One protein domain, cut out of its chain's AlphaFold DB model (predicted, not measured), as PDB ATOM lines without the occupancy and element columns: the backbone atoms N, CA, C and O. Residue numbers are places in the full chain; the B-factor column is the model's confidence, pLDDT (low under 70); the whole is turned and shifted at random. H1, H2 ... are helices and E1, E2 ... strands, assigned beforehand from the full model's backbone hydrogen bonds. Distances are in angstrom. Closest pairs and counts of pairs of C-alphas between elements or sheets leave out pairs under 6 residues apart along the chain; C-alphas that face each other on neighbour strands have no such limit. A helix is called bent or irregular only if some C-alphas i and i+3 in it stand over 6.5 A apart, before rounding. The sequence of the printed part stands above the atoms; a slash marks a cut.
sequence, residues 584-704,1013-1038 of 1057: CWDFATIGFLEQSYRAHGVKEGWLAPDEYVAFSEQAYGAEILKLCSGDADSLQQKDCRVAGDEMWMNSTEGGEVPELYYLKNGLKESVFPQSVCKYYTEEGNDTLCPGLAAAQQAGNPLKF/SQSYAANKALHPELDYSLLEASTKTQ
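AT A GLANCE: This is residues 584 to 704 and 1013 to 1038 of the 1057 residues of an uncharacterized protein of Phytophthora kernoviae (UniProt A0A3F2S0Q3). A small two-strand ribbon, E1 and E2, packs beside the last part of one long helix, H1, which runs along one side of an elongated body; near the other end of H1 the shorter helices H2, H3, H4 and H5 form a cluster. H8 leads into the ribbon with H7 close by, H6 lies across the body from H1, and the long loop of residues 668 to 691 passes through the middle and swings out again. The printed part has 147 residues with eight named helices and two named strands, in the order H1, E1, H2, H3, H4, H5, H6, H7, H8, E2. The sheet has the order E1 - E2 and is antiparallel; the class is mostly helix, though under half of the residues are in named elements. The whole is compact, with a radius of gyration of the C-alphas of 15.5 A, and spans 44 by 28 by 28 A.

IN THESE COORDINATES: Strand E1 is residues 611 to 613, and strand E2 is residues 1035 to 1037, ending with C-alpha 1037 at (4.542, -12.010, 8.130). H1 is residues 584 to 604, 30.4 A from C-alpha 584 at (14.173, 7.259, 19.026) to C-alpha 604 at (-5.103, -15.907, 22.617). H2 is residues 617 to 628 and 16.2 A long. H3 is residues 635 to 639, H4 residues 659 to 662 and H5 residues 664 to 667. H6, residues 692 to 698, and H7, residues 1017 to 1022, are each 9.9 A long. H7 is irregular: C-alphas 1018 and 1021 are 7.8 A apart, against about 5 A in a regular helix. H8 is residues 1029 to 1034, 8.7 A long.

HOW THE PARTS SIT: E1 and E2 are antiparallel neighbours, with 144 degrees between their directions. N 612 and O 1036 are 2.9 A apart and N 1036 and O 612 are 2.8 A apart, both within hydrogen-bond range. The closest C-alphas of H1 and E1 are those of Arg 598 and Tyr 612, at 5.8 A, while H1 and E2 are apart. H2 is the hub, touching three other helices. H1 touches it with residues 586 to 590 alone, closest at the C-alphas of Asp 586 and Glu 617, 6.0 A; the two stand at a steep tilt of 66 degrees and run opposite ways. H2 touches H3 with residues 627 to 628 alone, closest at the C-alphas of Cys 628 and Gln 637, 4.6 A. H2 and H5 only just touch, with 3 pairs of C-alphas within 8 A, the closest being Leu 627 and Gly 666 at 7.3 A. H3 and H4 only just touch too, with 3 such pairs; the closest C-alphas are those of Asp 639 and Tyr 662, 6.6 A. H6 is close to H2 but not clearly touching, with the C-alphas of Ala 619 and Leu 692 at 6.8 A. H7 and H8 are close but not clearly touching, with the C-alphas of Ala 1017 and Glu 1032 at 6.9 A. Every O i to N i+4 pair is within hydrogen-bond range in H1, H2, H3, H6 and H8; H7 has 0 of 2, but 2 of 3 O i to N i+3 pairs, and H4 and H5 are too short for an O i to N i+4 pair.

THE WHOLE: The two C-alphas farthest apart are those of Ala 643 and Ala 1021, at 47.0 A. Residues 705 to 1012 are not printed, and C-alphas 704 and 1013 are 9.4 A apart across this cut. The links H3 to H4 and H5 to H6 are long, with 19 and 24 residues. The mean pLDDT of the printed part is 90.5; residues 632 to 633 and 643 to 644 are under 70.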
ATOM      1  N   CYS A 584      13.774   8.558  18.456       94.31
ATOM      2  CA  CYS A 584      14.173   7.259  19.026       94.31
ATOM      3  C   CYS A 584      13.221   6.758  20.135       94.31
ATOM      4  O   CYS A 584      12.935   5.564  20.226       94.31
ATOM      5  N   TRP A 585      12.676   7.674  20.941       93.75
ATOM      6  CA  TRP A 585      11.723   7.390  22.019       93.75
ATOM      7  C   TRP A 585      10.381   6.853  21.500       93.75
ATOM      8  O   TRP A 585       9.804   5.944  22.104       93.75
ATOM      9  N   ASP A 586       9.918   7.358  20.358       94.19
ATOM     10  CA  ASP A 586       8.709   6.919  19.660       94.19
ATOM     11  C   ASP A 586       8.889   5.472  19.176       94.19
ATOM     12  O   ASP A 586       8.131   4.582  19.559       94.19
ATOM     13  N   PHE A 587      10.000   5.189  18.493       95.81
ATOM     14  CA  PHE A 587      10.325   3.851  17.987       95.81
ATOM     15  C   PHE A 587      10.502   2.823  19.113       95.81
ATOM     16  O   PHE A 587      10.037   1.685  19.002       95.81
ATOM     17  N   ALA A 588      11.144   3.202  20.222       97.00
ATOM     18  CA  ALA A 588      11.263   2.332  21.392       97.00
ATOM     19  C   ALA A 588       9.885   2.023  22.006       97.00
ATOM     20  O   ALA A 588       9.613   0.885  22.401       97.00
ATOM     21  N   THR A 589       8.997   3.018  22.043       96.44
ATOM     22  CA  THR A 589       7.642   2.876  22.579       96.44
ATOM     23  C   THR A 589       6.748   2.030  21.676       96.44
ATOM     24  O   THR A 589       6.099   1.095  22.150       96.44
ATOM     25  N   ILE A 590       6.748   2.297  20.372       96.88
ATOM     26  CA  ILE A 590       6.013   1.508  19.382       96.88
ATOM     27  C   ILE A 590       6.531   0.072  19.350       96.88
ATOM     28  O   ILE A 590       5.727  -0.857  19.391       96.88
ATOM     29  N   GLY A 591       7.846  -0.141  19.417       96.50
ATOM     30  CA  GLY A 591       8.423  -1.481  19.501       96.50
ATOM     31  C   GLY A 591       7.935  -2.281  20.717       96.50
ATOM     32  O   GLY A 591       7.682  -3.481  20.604       96.50
ATOM     33  N   PHE A 592       7.745  -1.627  21.868       97.25
ATOM     34  CA  PHE A 592       7.108  -2.233  23.040       97.25
ATOM     35  C   PHE A 592       5.633  -2.580  22.783       97.25
ATOM     36  O   PHE A 592       5.189  -3.692  23.090       97.25
ATOM     37  N   LEU A 593       4.870  -1.643  22.213       97.31
ATOM     38  CA  LEU A 593       3.448  -1.833  21.926       97.31
ATOM     39  C   LEU A 593       3.232  -2.984  20.940       97.31
ATOM     40  O   LEU A 593       2.432  -3.871  21.226       97.31
ATOM     41  N   GLU A 594       3.985  -3.021  19.844       97.25
ATOM     42  CA  GLU A 594       3.938  -4.080  18.836       97.25
ATOM     43  C   GLU A 594       4.289  -5.455  19.418       97.25
ATOM     44  O   GLU A 594       3.554  -6.421  19.202       97.25
ATOM     45  N   GLN A 595       5.373  -5.556  20.201       96.81
ATOM     46  CA  GLN A 595       5.764  -6.819  20.836       96.81
ATOM     47  C   GLN A 595       4.685  -7.299  21.814       96.81
ATOM     48  O   GLN A 595       4.303  -8.469  21.789       96.81
ATOM     49  N   SER A 596       4.139  -6.397  22.638       97.12
ATOM     50  CA  SER A 596       3.081  -6.740  23.591       97.12
ATOM     51  C   SER A 596       1.772  -7.148  22.903       97.12
ATOM     52  O   SER A 596       1.100  -8.075  23.362       97.12
ATOM     53  N   TYR A 597       1.424  -6.490  21.792       97.69
ATOM     54  CA  TYR A 597       0.258  -6.802  20.969       97.69
ATOM     55  C   TYR A 597       0.405  -8.181  20.332       97.69
ATOM     56  O   TYR A 597      -0.478  -9.028  20.457       97.69
ATOM     57  N   ARG A 598       1.558  -8.457  19.715       97.12
ATOM     58  CA  ARG A 598       1.830  -9.754  19.095       97.12
ATOM     59  C   ARG A 598       1.841 -10.881  20.122       97.12
ATOM     60  O   ARG A 598       1.154 -11.878  19.925       97.12
ATOM     61  N   ALA A 599       2.548 -10.710  21.240       96.69
ATOM     62  CA  ALA A 599       2.604 -11.714  22.301       96.69
ATOM     63  C   ALA A 599       1.207 -12.043  22.858       96.69
ATOM     64  O   ALA A 599       0.889 -13.211  23.093       96.69
ATOM     65  N   HIS A 600       0.350 -11.033  23.033       96.69
ATOM     66  CA  HIS A 600      -1.032 -11.229  23.465       96.69
ATOM     67  C   HIS A 600      -1.888 -11.914  22.386       96.69
ATOM     68  O   HIS A 600      -2.582 -12.883  22.684       96.69
ATOM     69  N   GLY A 601      -1.811 -11.464  21.130       96.88
ATOM     70  CA  GLY A 601      -2.551 -12.056  20.014       96.88
ATOM     71  C   GLY A 601      -2.201 -13.520  19.760       96.88
ATOM     72  O   GLY A 601      -3.104 -14.335  19.590       96.88
ATOM     73  N   VAL A 602      -0.915 -13.882  19.806       96.50
ATOM     74  CA  VAL A 602      -0.470 -15.278  19.652       96.50
ATOM     75  C   VAL A 602      -0.944 -16.135  20.827       96.50
ATOM     76  O   VAL A 602      -1.435 -17.244  20.624       96.50
ATOM     77  N   LYS A 603      -0.864 -15.615  22.058       95.56
ATOM     78  CA  LYS A 603      -1.323 -16.322  23.263       95.56
ATOM     79  C   LYS A 603      -2.823 -16.644  23.231       95.56
ATOM     80  O   LYS A 603      -3.209 -17.733  23.646       95.56
ATOM     81  N   GLU A 604      -3.649 -15.721  22.745       96.31
ATOM     82  CA  GLU A 604      -5.103 -15.907  22.617       96.31
ATOM     83  C   GLU A 604      -5.508 -16.638  21.317       96.31
ATOM     84  O   GLU A 604      -6.676 -16.976  21.130       96.31
ATOM     85  N   GLY A 605      -4.554 -16.912  20.417       95.88
ATOM     86  CA  GLY A 605      -4.799 -17.569  19.129       95.88
ATOM     87  C   GLY A 605      -5.456 -16.669  18.075       95.88
ATOM     88  O   GLY A 605      -6.115 -17.171  17.165       95.88
ATOM     89  N   TRP A 606      -5.312 -15.348  18.200       96.19
ATOM     90  CA  TRP A 606      -5.849 -14.339  17.278       96.19
ATOM     91  C   TRP A 606      -4.847 -13.856  16.222       96.19
ATOM     92  O   TRP A 606      -5.254 -13.171  15.286       96.19
ATOM     93  N   LEU A 607      -3.567 -14.205  16.370       95.75
ATOM     94  CA  LEU A 607      -2.498 -13.999  15.388       95.75
ATOM     95  C   LEU A 607      -1.681 -15.284  15.249       95.75
ATOM     96  O   LEU A 607      -1.484 -15.996  16.239       95.75
ATOM     97  N   ALA A 608      -1.184 -15.573  14.045       95.06
ATOM     98  CA  ALA A 608      -0.220 -16.651  13.864       95.06
ATOM     99  C   ALA A 608       1.152 -16.286  14.483       95.06
ATOM    100  O   ALA A 608       1.481 -15.102  14.591       95.06
ATOM    101  N   PRO A 609       1.983 -17.265  14.900       92.00
ATOM    102  CA  PRO A 609       3.290 -16.988  15.509       92.00
ATOM    103  C   PRO A 609       4.245 -16.172  14.625       92.00
ATOM    104  O   PRO A 609       5.074 -15.420  15.139       92.00
ATOM    105  N   ASP A 610       4.136 -16.306  13.306       92.88
ATOM    106  CA  ASP A 610       4.899 -15.585  12.285       92.88
ATOM    107  C   ASP A 610       4.227 -14.279  11.830       92.88
ATOM    108  O   ASP A 610       4.845 -13.498  11.115       92.88
ATOM    109  N   GLU A 611       3.004 -13.989  12.274       94.94
ATOM    110  CA  GLU A 611       2.313 -12.734  11.974       94.94
ATOM    111  C   GLU A 611       2.620 -11.651  13.014       94.94
ATOM    112  O   GLU A 611       2.758 -11.901  14.216       94.94
ATOM    113  N   TYR A 612       2.699 -10.409  12.546       95.56
ATOM    114  CA  TYR A 612       2.791  -9.218  13.380       95.56
ATOM    115  C   TYR A 612       2.033  -8.057  12.738       95.56
ATOM    116  O   TYR A 612       1.789  -8.043  11.533       95.56
ATOM    117  N   VAL A 613       1.662  -7.065  13.541       96.19
ATOM    118  CA  VAL A 613       1.059  -5.824  13.046       96.19
ATOM    119  C   VAL A 613       2.052  -4.698  13.262       96.19
ATOM    120  O   VAL A 613       2.526  -4.518  14.380       96.19
ATOM    121  N   ALA A 614       2.352  -3.956  12.197       95.81
ATOM    122  CA  ALA A 614       3.164  -2.750  12.286       95.81
ATOM    123  C   ALA A 614       2.294  -1.554  12.702       95.81
ATOM    124  O   ALA A 614       1.243  -1.303  12.094       95.81
ATOM    125  N   PHE A 615       2.726  -0.801  13.708       96.75
ATOM    126  CA  PHE A 615       2.084   0.451  14.113       96.75
ATOM    127  C   PHE A 615       2.785   1.657  13.479       96.75
ATOM    128  O   PHE A 615       3.877   1.542  12.934       96.75
ATOM    129  N   SER A 616       2.101   2.803  13.456       96.31
ATOM    130  CA  SER A 616       2.621   4.042  12.873       96.31
ATOM    131  C   SER A 616       3.289   4.907  13.940       96.31
ATOM    132  O   SER A 616       2.594   5.556  14.724       96.31
ATOM    133  N   GLU A 617       4.619   4.972  13.914       95.31
ATOM    134  CA  GLU A 617       5.432   5.917  14.692       95.31
ATOM    135  C   GLU A 617       4.995   7.356  14.389       95.31
ATOM    136  O   GLU A 617       4.614   8.116  15.270       95.31
ATOM    137  N   GLN A 618       4.868   7.698  13.102       95.25
ATOM    138  CA  GLN A 618       4.454   9.039  12.675       95.25
ATOM    139  C   GLN A 618       3.102   9.475  13.269       95.25
ATOM    140  O   GLN A 618       2.948  10.630  13.670       95.25
ATOM    141  N   ALA A 619       2.109   8.581  13.313       95.25
ATOM    142  CA  ALA A 619       0.816   8.891  13.919       95.25
ATOM    143  C   ALA A 619       0.912   9.013  15.447       95.25
ATOM    144  O   ALA A 619       0.281   9.900  16.024       95.25
ATOM    145  N   TYR A 620       1.700   8.146  16.088       95.25
ATOM    146  CA  TYR A 620       1.909   8.155  17.533       95.25
ATOM    147  C   TYR A 620       2.620   9.432  17.996       95.25
ATOM    148  O   TYR A 620       2.098  10.136  18.864       95.25
ATOM    149  N   GLY A 621       3.737   9.793  17.356       93.69
ATOM    150  CA  GLY A 621       4.443  11.047  17.601       93.69
ATOM    151  C   GLY A 621       3.535  12.267  17.420       93.69
ATOM    152  O   GLY A 621       3.468  13.118  18.304       93.69
ATOM    153  N   ALA A 622       2.748  12.326  16.337       93.56
ATOM    154  CA  ALA A 622       1.824  13.438  16.097       93.56
ATOM    155  C   ALA A 622       0.724  13.565  17.174       93.56
ATOM    156  O   ALA A 622       0.391  14.681  17.583       93.56
ATOM    157  N   GLU A 623       0.157  12.450  17.651       92.31
ATOM    158  CA  GLU A 623      -0.839  12.479  18.732       92.31
ATOM    159  C   GLU A 623      -0.218  12.875  20.075       92.31
ATOM    160  O   GLU A 623      -0.843  13.628  20.825       92.31
ATOM    161  N   ILE A 624       1.020  12.465  20.367       91.75
ATOM    162  CA  ILE A 624       1.718  12.940  21.563       91.75
ATOM    163  C   ILE A 624       2.001  14.439  21.483       91.75
ATOM    164  O   ILE A 624       1.655  15.158  22.418       91.75
ATOM    165  N   LEU A 625       2.537  14.940  20.366       91.56
ATOM    166  CA  LEU A 625       2.792  16.375  20.198       91.56
ATOM    167  C   LEU A 625       1.521  17.194  20.402       91.56
ATOM    168  O   LEU A 625       1.531  18.168  21.143       91.56
ATOM    169  N   LYS A 626       0.400  16.748  19.833       89.56
ATOM    170  CA  LYS A 626      -0.915  17.374  20.016       89.56
ATOM    171  C   LYS A 626      -1.369  17.403  21.482       89.56
ATOM    172  O   LYS A 626      -1.999  18.376  21.897       89.56
ATOM    173  N   LEU A 627      -1.089  16.356  22.263       88.44
ATOM    174  CA  LEU A 627      -1.393  16.323  23.698       88.44
ATOM    175  C   LEU A 627      -0.459  17.249  24.497       88.44
ATOM    176  O   LEU A 627      -0.924  17.963  25.387       88.44
ATOM    177  N   CYS A 628       0.827  17.280  24.148       87.44
ATOM    178  CA  CYS A 628       1.846  18.090  24.812       87.44
ATOM    179  C   CYS A 628       1.768  19.587  24.460       87.44
ATOM    180  O   CYS A 628       2.065  20.440  25.297       87.44
ATOM    181  N   SER A 629       1.314  19.939  23.255       85.31
ATOM    182  CA  SER A 629       1.168  21.315  22.762       85.31
ATOM    183  C   SER A 629      -0.185  21.958  23.109       85.31
ATOM    184  O   SER A 629      -0.501  23.023  22.576       85.31
ATOM    185  N   GLY A 630      -1.017  21.296  23.923       75.94
ATOM    186  CA  GLY A 630      -2.387  21.709  24.248       75.94
ATOM    187  C   GLY A 630      -2.507  23.031  25.026       75.94
ATOM    188  O   GLY A 630      -1.583  23.841  25.083       75.94
ATOM    189  N   ASP A 631      -3.671  23.266  25.646       78.81
ATOM    190  CA  ASP A 631      -3.959  24.517  26.364       78.81
ATOM    191  C   ASP A 631      -2.869  24.871  27.388       78.81
ATOM    192  O   ASP A 631      -2.401  24.013  28.152       78.81
ATOM    193  N   ALA A 632      -2.505  26.160  27.415       67.00
ATOM    194  CA  ALA A 632      -1.552  26.710  28.368       67.00
ATOM    195  C   ALA A 632      -1.980  26.358  29.805       67.00
ATOM    196  O   ALA A 632      -3.101  26.661  30.207       67.00
ATOM    197  N   ASP A 633      -1.091  25.705  30.558       68.94
ATOM    198  CA  ASP A 633      -1.283  25.246  31.948       68.94
ATOM    199  C   ASP A 633      -2.131  23.974  32.164       68.94
ATOM    200  O   ASP A 633      -2.372  23.602  33.324       68.94
ATOM    201  N   SER A 634      -2.527  23.269  31.094       77.06
ATOM    202  CA  SER A 634      -3.142  21.934  31.196       77.06
ATOM    203  C   SER A 634      -2.215  20.925  31.892       77.06
ATOM    204  O   SER A 634      -0.991  21.075  31.898       77.06
ATOM    205  N   LEU A 635      -2.796  19.896  32.525       76.06
ATOM    206  CA  LEU A 635      -2.014  18.864  33.221       76.06
ATOM    207  C   LEU A 635      -1.121  18.102  32.232       76.06
ATOM    208  O   LEU A 635       0.055  17.922  32.500       76.06
ATOM    209  N   GLN A 636      -1.655  17.789  31.050       74.00
ATOM    210  CA  GLN A 636      -0.945  17.124  29.958       74.00
ATOM    211  C   GLN A 636       0.258  17.942  29.479       74.00
ATOM    212  O   GLN A 636       1.357  17.415  29.367       74.00
ATOM    213  N   GLN A 637       0.084  19.252  29.277       76.94
ATOM    214  CA  GLN A 637       1.198  20.122  28.900       76.94
ATOM    215  C   GLN A 637       2.249  20.234  30.015       76.94
ATOM    216  O   GLN A 637       3.427  20.403  29.719       76.94
ATOM    217  N   LYS A 638       1.861  20.165  31.295       78.44
ATOM    218  CA  LYS A 638       2.825  20.133  32.409       78.44
ATOM    219  C   LYS A 638       3.602  18.822  32.452       78.44
ATOM    220  O   LYS A 638       4.797  18.869  32.722       78.44
ATOM    221  N   ASP A 639       2.941  17.706  32.165       76.25
ATOM    222  CA  ASP A 639       3.556  16.378  32.151       76.25
ATOM    223  C   ASP A 639       4.613  16.242  31.033       76.25
ATOM    224  O   ASP A 639       5.591  15.532  31.237       76.25
ATOM    225  N   CYS A 640       4.489  16.982  29.918       80.25
ATOM    226  CA  CYS A 640       5.487  17.013  28.832       80.25
ATOM    227  C   CYS A 640       6.534  18.150  28.931       80.25
ATOM    228  O   CYS A 640       7.271  18.405  27.979       80.25
ATOM    229  N   ARG A 641       6.581  18.922  30.028       76.62
ATOM    230  CA  ARG A 641       7.571  20.009  30.209       76.62
ATOM    231  C   ARG A 641       8.812  19.497  30.935       76.62
ATOM    232  O   ARG A 641       9.076  19.879  32.079       76.62
ATOM    233  N   VAL A 642       9.576  18.655  30.252       76.12
ATOM    234  CA  VAL A 642      10.890  18.188  30.703       76.12
ATOM    235  C   VAL A 642      11.982  19.130  30.176       76.12
ATOM    236  O   VAL A 642      11.833  19.798  29.151       76.12
ATOM    237  N   ALA A 643      13.048  19.310  30.956       66.62
ATOM    238  CA  ALA A 643      14.099  20.271  30.641       66.62
ATOM    239  C   ALA A 643      15.018  19.735  29.534       66.62
ATOM    240  O   ALA A 643      15.792  18.817  29.781       66.62
ATOM    241  N   GLY A 644      14.992  20.381  28.366       68.06
ATOM    242  CA  GLY A 644      15.746  19.954  27.180       68.06
ATOM    243  C   GLY A 644      14.849  19.543  26.012       68.06
ATOM    244  O   GLY A 644      15.333  19.492  24.886       68.06
ATOM    245  N   ASP A 645      13.555  19.352  26.271       79.12
ATOM    246  CA  ASP A 645      12.610  18.796  25.306       79.12
ATOM    247  C   ASP A 645      11.863  19.888  24.540       79.12
ATOM    248  O   ASP A 645      11.518  20.955  25.070       79.12
ATOM    249  N   GLU A 646      11.545  19.584  23.284       84.38
ATOM    250  CA  GLU A 646      10.869  20.496  22.362       84.38
ATOM    251  C   GLU A 646       9.446  20.040  21.994       84.38
ATOM    252  O   GLU A 646       8.781  20.635  21.143       84.38
ATOM    253  N   MET A 647       8.914  19.039  22.696       84.31
ATOM    254  CA  MET A 647       7.603  18.442  22.412       84.31
ATOM    255  C   MET A 647       6.433  19.397  22.602       84.31
ATOM    256  O   MET A 647       5.528  19.476  21.770       84.31
ATOM    257  N   TRP A 648       6.489  20.222  23.646       80.06
ATOM    258  CA  TRP A 648       5.531  21.308  23.858       80.06
ATOM    259  C   TRP A 648       5.628  22.413  22.783       80.06
ATOM    260  O   TRP A 648       4.732  23.255  22.696       80.06
ATOM    261  N   MET A 649       6.681  22.405  21.952       84.75
ATOM    262  CA  MET A 649       6.889  23.291  20.797       84.75
ATOM    263  C   MET A 649       6.557  22.625  19.447       84.75
ATOM    264  O   MET A 649       6.922  23.169  18.407       84.75
ATOM    265  N   ASN A 650       5.819  21.505  19.434       88.00
ATOM    266  CA  ASN A 650       5.494  20.719  18.228       88.00
ATOM    267  C   ASN A 650       6.718  20.119  17.506       88.00
ATOM    268  O   ASN A 650       6.675  19.940  16.290       88.00
ATOM    269  N   SER A 651       7.784  19.803  18.239       89.56
ATOM    270  CA  SER A 651       8.977  19.120  17.723       89.56
ATOM    271  C   SER A 651       9.140  17.775  18.426       89.56
ATOM    272  O   SER A 651       8.918  17.688  19.628       89.56
ATOM    273  N   THR A 652       9.520  16.711  17.714       89.38
ATOM    274  CA  THR A 652       9.789  15.407  18.358       89.38
ATOM    275  C   THR A 652      11.114  15.365  19.122       89.38
ATOM    276  O   THR A 652      11.379  14.373  19.799       89.38
ATOM    277  N   GLU A 653      11.939  16.411  19.012       88.38
ATOM    278  CA  GLU A 653      13.246  16.482  19.661       88.38
ATOM    279  C   GLU A 653      13.140  16.477  21.191       88.38
ATOM    280  O   GLU A 653      12.330  17.183  21.800       88.38
ATOM    281  N   GLY A 654      14.004  15.668  21.806       80.69
ATOM    282  CA  GLY A 654      14.118  15.521  23.255       80.69
ATOM    283  C   GLY A 654      13.095  14.596  23.915       80.69
ATOM    284  O   GLY A 654      13.211  14.380  25.107       80.69
ATOM    285  N   GLY A 655      12.144  14.008  23.182       87.25
ATOM    286  CA  GLY A 655      11.072  13.240  23.818       87.25
ATOM    287  C   GLY A 655      11.481  11.996  24.605       87.25
ATOM    288  O   GLY A 655      12.542  11.401  24.384       87.25
ATOM    289  N   GLU A 656      10.592  11.567  25.509       88.94
ATOM    290  CA  GLU A 656      10.855  10.472  26.443       88.94
ATOM    291  C   GLU A 656       9.771   9.374  26.442       88.94
ATOM    292  O   GLU A 656       8.567   9.612  26.412       88.94
ATOM    293  N   VAL A 657      10.191   8.114  26.589       92.50
ATOM    294  CA  VAL A 657       9.286   6.945  26.646       92.50
ATOM    295  C   VAL A 657       8.239   6.988  27.790       92.50
ATOM    296  O   VAL A 657       7.105   6.543  27.576       92.50
ATOM    297  N   PRO A 658       8.532   7.499  29.009       92.31
ATOM    298  CA  PRO A 658       7.551   7.574  30.095       92.31
ATOM    299  C   PRO A 658       6.267   8.346  29.760       92.31
ATOM    300  O   PRO A 658       5.241   8.123  30.413       92.31
ATOM    301  N   GLU A 659       6.281   9.202  28.736       89.81
ATOM    302  CA  GLU A 659       5.105   9.939  28.269       89.81
ATOM    303  C   GLU A 659       3.926   9.031  27.923       89.81
ATOM    304  O   GLU A 659       2.780   9.392  28.200       89.81
ATOM    305  N   LEU A 660       4.182   7.808  27.441       93.06
ATOM    306  CA  LEU A 660       3.143   6.804  27.204       93.06
ATOM    307  C   LEU A 660       2.253   6.597  28.445       93.06
ATOM    308  O   LEU A 660       1.031   6.462  28.342       93.06
ATOM    309  N   TYR A 661       2.857   6.562  29.637       92.81
ATOM    310  CA  TYR A 661       2.131   6.352  30.887       92.81
ATOM    311  C   TYR A 661       1.454   7.627  31.391       92.81
ATOM    312  O   TYR A 661       0.308   7.564  31.845       92.81
ATOM    313  N   TYR A 662       2.133   8.773  31.315       89.75
ATOM    314  CA  TYR A 662       1.578  10.043  31.786       89.75
ATOM    315  C   TYR A 662       0.404  10.513  30.915       89.75
ATOM    316  O   TYR A 662      -0.620  10.962  31.432       89.75
ATOM    317  N   LEU A 663       0.472  10.268  29.606       89.50
ATOM    318  CA  LEU A 663      -0.566  10.615  28.636       89.50
ATOM    319  C   LEU A 663      -1.566   9.476  28.366       89.50
ATOM    320  O   LEU A 663      -2.428   9.604  27.494       89.50
ATOM    321  N   LYS A 664      -1.529   8.379  29.138       88.69
ATOM    322  CA  LYS A 664      -2.307   7.148  28.877       88.69
ATOM    323  C   LYS A 664      -3.808   7.352  28.643       88.69
ATOM    324  O   LYS A 664      -4.418   6.622  27.869       88.69
ATOM    325  N   ASN A 665      -4.416   8.345  29.296       85.31
ATOM    326  CA  ASN A 665      -5.845   8.635  29.140       85.31
ATOM    327  C   ASN A 665      -6.173   9.236  27.763       85.31
ATOM    328  O   ASN A 665      -7.269   9.014  27.260       85.31
ATOM    329  N   GLY A 666      -5.239   9.988  27.174       84.94
ATOM    330  CA  GLY A 666      -5.354  10.536  25.822       84.94
ATOM    331  C   GLY A 666      -4.847   9.584  24.736       84.94
ATOM    332  O   GLY A 666      -5.217   9.748  23.580       84.94
ATOM    333  N   LEU A 667      -4.038   8.582  25.100       89.69
ATOM    334  CA  LEU A 667      -3.407   7.654  24.152       89.69
ATOM    335  C   LEU A 667      -4.122   6.305  23.986       89.69
ATOM    336  O   LEU A 667      -3.800   5.560  23.063       89.69
ATOM    337  N   LYS A 668      -5.113   6.002  24.835       87.50
ATOM    338  CA  LYS A 668      -5.836   4.715  24.893       87.50
ATOM    339  C   LYS A 668      -6.310   4.175  23.533       87.50
ATOM    340  O   LYS A 668      -6.326   2.965  23.325       87.50
ATOM    341  N   GLU A 669      -6.739   5.076  22.652       88.94
ATOM    342  CA  GLU A 669      -7.315   4.792  21.327       88.94
ATOM    343  C   GLU A 669      -6.567   5.567  20.218       88.94
ATOM    344  O   GLU A 669      -7.090   5.773  19.121       88.94
ATOM    345  N   SER A 670      -5.335   6.008  20.507       89.12
ATOM    346  CA  SER A 670      -4.554   6.932  19.665       89.12
ATOM    347  C   SER A 670      -3.293   6.295  19.067       89.12
ATOM    348  O   SER A 670      -2.417   7.000  18.577       89.12
ATOM    349  N   VAL A 671      -3.198   4.963  19.091       94.06
ATOM    350  CA  VAL A 671      -2.192   4.189  18.342       94.06
ATOM    351  C   VAL A 671      -2.857   3.652  17.084       94.06
ATOM    352  O   VAL A 671      -3.929   3.058  17.169       94.06
ATOM    353  N   PHE A 672      -2.236   3.857  15.924       95.81
ATOM    354  CA  PHE A 672      -2.822   3.525  14.624       95.81
ATOM    355  C   PHE A 672      -1.943   2.541  13.839       95.81
ATOM    356  O   PHE A 672      -0.722   2.546  14.011       95.81
ATOM    357  N   PRO A 673      -2.531   1.716  12.949       96.19
ATOM    358  CA  PRO A 673      -1.764   0.854  12.050       96.19
ATOM    359  C   PRO A 673      -0.834   1.658  11.130       96.19
ATOM    360  O   PRO A 673      -1.191   2.758  10.707       96.19
ATOM    361  N   GLN A 674       0.323   1.097  10.762       95.19
ATOM    362  CA  GLN A 674       1.338   1.748   9.913       95.19
ATOM    363  C   GLN A 674       0.765   2.315   8.599       95.19
ATOM    364  O   GLN A 674       1.227   3.338   8.101       95.19
ATOM    365  N   SER A 675      -0.271   1.686   8.042       94.69
ATOM    366  CA  SER A 675      -0.919   2.088   6.787       94.69
ATOM    367  C   SER A 675      -1.662   3.435   6.841       94.69
ATOM    368  O   SER A 675      -2.007   3.969   5.787       94.69
ATOM    369  N   VAL A 676      -1.888   4.015   8.029       95.25
ATOM    370  CA  VAL A 676      -2.601   5.297   8.192       95.25
ATOM    371  C   VAL A 676      -1.863   6.475   7.543       95.25
ATOM    372  O   VAL A 676      -2.480   7.356   6.941       95.25
ATOM    373  N   CYS A 677      -0.534   6.504   7.641       93.81
ATOM    374  CA  CYS A 677       0.325   7.481   6.988       93.81
ATOM    375  C   CYS A 677       1.764   6.962   6.943       93.81
ATOM    376  O   CYS A 677       2.198   6.202   7.805       93.81
ATOM    377  N   LYS A 678       2.520   7.392   5.928       93.19
ATOM    378  CA  LYS A 678       3.946   7.070   5.831       93.19
ATOM    379  C   LYS A 678       4.745   7.800   6.914       93.19
ATOM    380  O   LYS A 678       4.399   8.925   7.276       93.19
ATOM    381  N   TYR A 679       5.854   7.204   7.335       93.69
ATOM    382  CA  TYR A 679       6.865   7.900   8.122       93.69
ATOM    383  C   TYR A 679       7.613   8.917   7.246       93.69
ATOM    384  O   TYR A 679       7.976   8.620   6.103       93.69
ATOM    385  N   TYR A 680       7.798  10.136   7.755       91.81
ATOM    386  CA  TYR A 680       8.547  11.188   7.070       91.81
ATOM    387  C   TYR A 680       9.956  11.251   7.654       91.81
ATOM    388  O   TYR A 680      10.127  11.453   8.850       91.81
ATOM    389  N   THR A 681      10.967  11.085   6.807       88.44
ATOM    390  CA  THR A 681      12.377  11.030   7.226       88.44
ATOM    391  C   THR A 681      13.028  12.409   7.355       88.44
ATOM    392  O   THR A 681      14.127  12.514   7.885       88.44
ATOM    393  N   GLU A 682      12.374  13.458   6.848       86.00
ATOM    394  CA  GLU A 682      12.844  14.847   6.892       86.00
ATOM    395  C   GLU A 682      12.290  15.578   8.126       86.00
ATOM    396  O   GLU A 682      11.098  15.454   8.432       86.00
ATOM    397  N   GLU A 683      13.137  16.372   8.785       78.19
ATOM    398  CA  GLU A 683      12.779  17.232   9.924       78.19
ATOM    399  C   GLU A 683      11.671  18.248   9.582       78.19
ATOM    400  O   GLU A 683      11.494  18.651   8.429       78.19
ATOM    401  N   GLY A 684      10.910  18.678  10.597       80.00
ATOM    402  CA  GLY A 684       9.839  19.675  10.461       80.00
ATOM    403  C   GLY A 684       8.495  19.118   9.977       80.00
ATOM    404  O   GLY A 684       7.516  19.859   9.874       80.00
ATOM    405  N   ASN A 685       8.416  17.811   9.716       88.44
ATOM    406  CA  ASN A 685       7.184  17.100   9.357       88.44
ATOM    407  C   ASN A 685       6.560  16.363  10.555       88.44
ATOM    408  O   ASN A 685       5.777  15.431  10.378       88.44
ATOM    409  N   ASP A 686       6.894  16.775  11.776       87.75
ATOM    410  CA  ASP A 686       6.620  16.044  13.017       87.75
ATOM    411  C   ASP A 686       5.126  15.851  13.322       87.75
ATOM    412  O   ASP A 686       4.726  14.852  13.910       87.75
ATOM    413  N   THR A 687       4.276  16.768  12.856       89.06
ATOM    414  CA  THR A 687       2.817  16.747  13.080       89.06
ATOM    415  C   THR A 687       2.012  16.209  11.891       89.06
ATOM    416  O   THR A 687       0.781  16.140  11.943       89.06
ATOM    417  N   LEU A 688       2.666  15.835  10.784       91.94
ATOM    418  CA  LEU A 688       1.977  15.447   9.554       91.94
ATOM    419  C   LEU A 688       1.570  13.971   9.564       91.94
ATOM    420  O   LEU A 688       2.411  13.082   9.484       91.94
ATOM    421  N   CYS A 689       0.264  13.711   9.545       93.12
ATOM    422  CA  CYS A 689      -0.292  12.389   9.251       93.12
ATOM    423  C   CYS A 689      -1.657  12.530   8.544       93.12
ATOM    424  O   CYS A 689      -2.699  12.595   9.199       93.12
ATOM    425  N   PRO A 690      -1.694  12.612   7.197       92.69
ATOM    426  CA  PRO A 690      -2.920  12.935   6.457       92.69
ATOM    427  C   PRO A 690      -4.098  11.971   6.677       92.69
ATOM    428  O   PRO A 690      -5.248  12.404   6.649       92.69
ATOM    429  N   GLY A 691      -3.834  10.677   6.899       91.38
ATOM    430  CA  GLY A 691      -4.876   9.668   7.124       91.38
ATOM    431  C   GLY A 691      -5.430   9.619   8.551       91.38
ATOM    432  O   GLY A 691      -6.443   8.962   8.780       91.38
ATOM    433  N   LEU A 692      -4.822  10.338   9.501       92.31
ATOM    434  CA  LEU A 692      -5.148  10.250  10.928       92.31
ATOM    435  C   LEU A 692      -6.591  10.663  11.238       92.31
ATOM    436  O   LEU A 692      -7.325   9.933  11.898       92.31
ATOM    437  N   ALA A 693      -7.030  11.808  10.705       90.94
ATOM    438  CA  ALA A 693      -8.382  12.319  10.932       90.94
ATOM    439  C   ALA A 693      -9.461  11.399  10.336       90.94
ATOM    440  O   ALA A 693     -10.533  11.240  10.920       90.94
ATOM    441  N   ALA A 694      -9.178  10.778   9.187       91.38
ATOM    442  CA  ALA A 694     -10.082   9.818   8.561       91.38
ATOM    443  C   ALA A 694     -10.164   8.518   9.378       91.38
ATOM    444  O   ALA A 694     -11.265   8.037   9.630       91.38
ATOM    445  N   ALA A 695      -9.028   7.999   9.858       90.56
ATOM    446  CA  ALA A 695      -8.981   6.812  10.711       90.56
ATOM    447  C   ALA A 695      -9.705   7.026  12.054       90.56
ATOM    448  O   ALA A 695     -10.438   6.151  12.510       90.56
ATOM    449  N   GLN A 696      -9.578   8.213  12.658       89.75
ATOM    450  CA  GLN A 696     -10.324   8.585  13.868       89.75
ATOM    451  C   GLN A 696     -11.841   8.599  13.637       89.75
ATOM    452  O   GLN A 696     -12.597   8.130  14.484       89.75
ATOM    453  N   GLN A 697     -12.298   9.108  12.488       88.44
ATOM    454  CA  GLN A 697     -13.722   9.128  12.132       88.44
ATOM    455  C   GLN A 697     -14.272   7.739  11.781       88.44
ATOM    456  O   GLN A 697     -15.443   7.474  12.043       88.44
ATOM    457  N   ALA A 698     -13.443   6.873  11.192       85.81
ATOM    458  CA  ALA A 698     -13.810   5.511  10.797       85.81
ATOM    459  C   ALA A 698     -13.871   4.519  11.976       85.81
ATOM    460  O   ALA A 698     -14.419   3.433  11.823       85.81
ATOM    461  N   GLY A 699     -13.361   4.905  13.150       87.62
ATOM    462  CA  GLY A 699     -13.332   4.072  14.349       87.62
ATOM    463  C   GLY A 699     -12.074   3.210  14.405       87.62
ATOM    464  O   GLY A 699     -11.981   2.187  13.732       87.62
ATOM    465  N   ASN A 700     -11.113   3.620  15.237       91.69
ATOM    466  CA  ASN A 700      -9.858   2.900  15.436       91.69
ATOM    467  C   ASN A 700     -10.090   1.607  16.244       91.69
ATOM    468  O   ASN A 700     -10.529   1.695  17.396       91.69
ATOM    469  N   PRO A 701      -9.782   0.414  15.701       93.44
ATOM    470  CA  PRO A 701      -9.938  -0.831  16.443       93.44
ATOM    471  C   PRO A 701      -8.906  -0.980  17.567       93.44
ATOM    472  O   PRO A 701      -9.199  -1.625  18.574       93.44
ATOM    473  N   LEU A 702      -7.714  -0.386  17.432       95.56
ATOM    474  CA  LEU A 702      -6.631  -0.532  18.404       95.56
ATOM    475  C   LEU A 702      -6.956   0.186  19.716       95.56
ATOM    476  O   LEU A 702      -7.120   1.405  19.760       95.56
ATOM    477  N   LYS A 703      -7.012  -0.588  20.802       95.25
ATOM    478  CA  LYS A 703      -7.322  -0.092  22.141       95.25
ATOM    479  C   LYS A 703      -6.584  -0.873  23.219       95.25
ATOM    480  O   LYS A 703      -6.669  -2.101  23.291       95.25
ATOM    481  N   PHE A 704      -5.917  -0.150  24.111       95.81
ATOM    482  CA  PHE A 704      -5.189  -0.742  25.232       95.81
ATOM    483  C   PHE A 704      -5.383   0.049  26.525       95.81
ATOM    484  O   PHE A 704      -5.773   1.209  26.512       95.81
ATOM    485  N   SER A1013      -9.987  -7.014  23.203       95.00
ATOM    486  CA  SER A1013     -10.275  -8.009  22.163       95.00
ATOM    487  C   SER A1013     -10.680  -7.375  20.835       95.00
ATOM    488  O   SER A1013     -10.373  -7.948  19.788       95.00
ATOM    489  N   GLN A1014     -11.297  -6.185  20.854       94.88
ATOM    490  CA  GLN A1014     -11.637  -5.455  19.629       94.88
ATOM    491  C   GLN A1014     -10.399  -5.085  18.793       94.88
ATOM    492  O   GLN A1014     -10.517  -4.866  17.592       94.88
ATOM    493  N   SER A1015      -9.204  -5.058  19.389       96.50
ATOM    494  CA  SER A1015      -7.968  -4.646  18.713       96.50
ATOM    495  C   SER A1015      -7.462  -5.652  17.679       96.50
ATOM    496  O   SER A1015      -6.486  -5.366  16.994       96.50
ATOM    497  N   TYR A1016      -8.080  -6.830  17.567       96.75
ATOM    498  CA  TYR A1016      -7.624  -7.922  16.708       96.75
ATOM    499  C   TYR A1016      -8.624  -8.193  15.587       96.75
ATOM    500  O   TYR A1016      -9.809  -8.409  15.844       96.75
ATOM    501  N   ALA A1017      -8.139  -8.262  14.342       94.50
ATOM    502  CA  ALA A1017      -8.974  -8.531  13.167       94.50
ATOM    503  C   ALA A1017      -9.722  -9.876  13.252       94.50
ATOM    504  O   ALA A1017     -10.821 -10.004  12.711       94.50
ATOM    505  N   ALA A1018      -9.188 -10.854  13.993       94.25
ATOM    506  CA  ALA A1018      -9.868 -12.116  14.291       94.25
ATOM    507  C   ALA A1018     -11.251 -11.915  14.947       94.25
ATOM    508  O   ALA A1018     -12.166 -12.708  14.724       94.25
ATOM    509  N   ASN A1019     -11.431 -10.821  15.696       95.06
ATOM    510  CA  ASN A1019     -12.663 -10.487  16.407       95.06
ATOM    511  C   ASN A1019     -13.558  -9.493  15.649       95.06
ATOM    512  O   ASN A1019     -14.572  -9.059  16.194       95.06
ATOM    513  N   LYS A1020     -13.258  -9.167  14.382       93.69
ATOM    514  CA  LYS A1020     -14.019  -8.172  13.599       93.69
ATOM    515  C   LYS A1020     -15.518  -8.455  13.499       93.69
ATOM    516  O   LYS A1020     -16.327  -7.540  13.432       93.69
ATOM    517  N   ALA A1021     -15.911  -9.729  13.525       93.75
ATOM    518  CA  ALA A1021     -17.318 -10.124  13.488       93.75
ATOM    519  C   ALA A1021     -18.096  -9.722  14.758       93.75
ATOM    520  O   ALA A1021     -19.320  -9.615  14.707       93.75
ATOM    521  N   LEU A1022     -17.401  -9.518  15.884       93.31
ATOM    522  CA  LEU A1022     -17.981  -9.086  17.159       93.31
ATOM    523  C   LEU A1022     -18.107  -7.558  17.264       93.31
ATOM    524  O   LEU A1022     -18.895  -7.087  18.080       93.31
ATOM    525  N   HIS A1023     -17.374  -6.816  16.427       92.19
ATOM    526  CA  HIS A1023     -17.289  -5.351  16.431       92.19
ATOM    527  C   HIS A1023     -17.491  -4.769  15.018       92.19
ATOM    528  O   HIS A1023     -16.571  -4.177  14.448       92.19
ATOM    529  N   PRO A1024     -18.674  -4.961  14.401       89.62
ATOM    530  CA  PRO A1024     -18.947  -4.503  13.035       89.62
ATOM    531  C   PRO A1024     -18.944  -2.973  12.870       89.62
ATOM    532  O   PRO A1024     -18.988  -2.482  11.745       89.62
ATOM    533  N   GLU A1025     -18.951  -2.222  13.970       90.56
ATOM    534  CA  GLU A1025     -18.898  -0.762  14.010       90.56
ATOM    535  C   GLU A1025     -17.496  -0.164  13.795       90.56
ATOM    536  O   GLU A1025     -17.401   1.045  13.599       90.56
ATOM    537  N   LEU A1026     -16.433  -0.978  13.838       91.25
ATOM    538  CA  LEU A1026     -15.035  -0.541  13.718       91.25
ATOM    539  C   LEU A1026     -14.452  -0.881  12.338       91.25
ATOM    540  O   LEU A1026     -14.807  -1.898  11.735       91.25
ATOM    541  N   ASP A1027     -13.517  -0.062  11.851       90.75
ATOM    542  CA  ASP A1027     -12.838  -0.291  10.571       90.75
ATOM    543  C   ASP A1027     -11.496  -1.018  10.757       90.75
ATOM    544  O   ASP A1027     -10.515  -0.471  11.261       90.75
ATOM    545  N   TYR A1028     -11.442  -2.267  10.295       94.25
ATOM    546  CA  TYR A1028     -10.246  -3.111  10.354       94.25
ATOM    547  C   TYR A1028      -9.367  -3.025   9.101       94.25
ATOM    548  O   TYR A1028      -8.306  -3.646   9.075       94.25
ATOM    549  N   SER A1029      -9.759  -2.268   8.070       93.38
ATOM    550  CA  SER A1029      -9.060  -2.248   6.776       93.38
ATOM    551  C   SER A1029      -7.589  -1.829   6.893       93.38
ATOM    552  O   SER A1029      -6.710  -2.477   6.324       93.38
ATOM    553  N   LEU A1030      -7.302  -0.792   7.688       94.06
ATOM    554  CA  LEU A1030      -5.938  -0.323   7.950       94.06
ATOM    555  C   LEU A1030      -5.124  -1.335   8.768       94.06
ATOM    556  O   LEU A1030      -3.927  -1.499   8.526       94.06
ATOM    557  N   LEU A1031      -5.771  -2.028   9.713       94.88
ATOM    558  CA  LEU A1031      -5.137  -3.048  10.551       94.88
ATOM    559  C   LEU A1031      -4.738  -4.268   9.714       94.88
ATOM    560  O   LEU A1031      -3.591  -4.705   9.773       94.88
ATOM    561  N   GLU A1032      -5.654  -4.768   8.881       95.00
ATOM    562  CA  GLU A1032      -5.393  -5.867   7.947       95.00
ATOM    563  C   GLU A1032      -4.287  -5.481   6.950       95.00
ATOM    564  O   GLU A1032      -3.374  -6.267   6.715       95.00
ATOM    565  N   ALA A1033      -4.281  -4.240   6.443       95.44
ATOM    566  CA  ALA A1033      -3.230  -3.738   5.552       95.44
ATOM    567  C   ALA A1033      -1.851  -3.577   6.224       95.44
ATOM    568  O   ALA A1033      -0.838  -3.484   5.533       95.44
ATOM    569  N   SER A1034      -1.797  -3.498   7.557       95.94
ATOM    570  CA  SER A1034      -0.552  -3.407   8.341       95.94
ATOM    571  C   SER A1034      -0.162  -4.715   9.026       95.94
ATOM    572  O   SER A1034       0.859  -4.754   9.713       95.94
ATOM    573  N   THR A1035      -0.946  -5.779   8.832       96.31
ATOM    574  CA  THR A1035      -0.604  -7.132   9.276       96.31
ATOM    575  C   THR A1035       0.367  -7.745   8.269       96.31
ATOM    576  O   THR A1035       0.090  -7.783   7.071       96.31
ATOM    577  N   LYS A1036       1.529  -8.184   8.746       95.00
ATOM    578  CA  LYS A1036       2.641  -8.703   7.943       95.00
ATOM    579  C   LYS A1036       3.131 -10.026   8.521       95.00
ATOM    580  O   LYS A1036       2.863 -10.349   9.676       95.00
ATOM    581  N   THR A1037       3.879 -10.770   7.717       93.75
ATOM    582  CA  THR A1037       4.542 -12.010   8.130       93.75
ATOM    583  C   THR A1037       6.029 -11.733   8.302       93.75
ATOM    584  O   THR A1037       6.630 -11.124   7.422       93.75
ATOM    585  N   GLN A1038       6.611 -12.147   9.425       90.69
ATOM    586  CA  GLN A1038       8.037 -12.002   9.701       90.69
ATOM    587  C   GLN A1038       8.810 -13.205   9.158       90.69
ATOM    588  O   GLN A1038       8.439 -14.356   9.403       90.69
TER     589      GLN A1038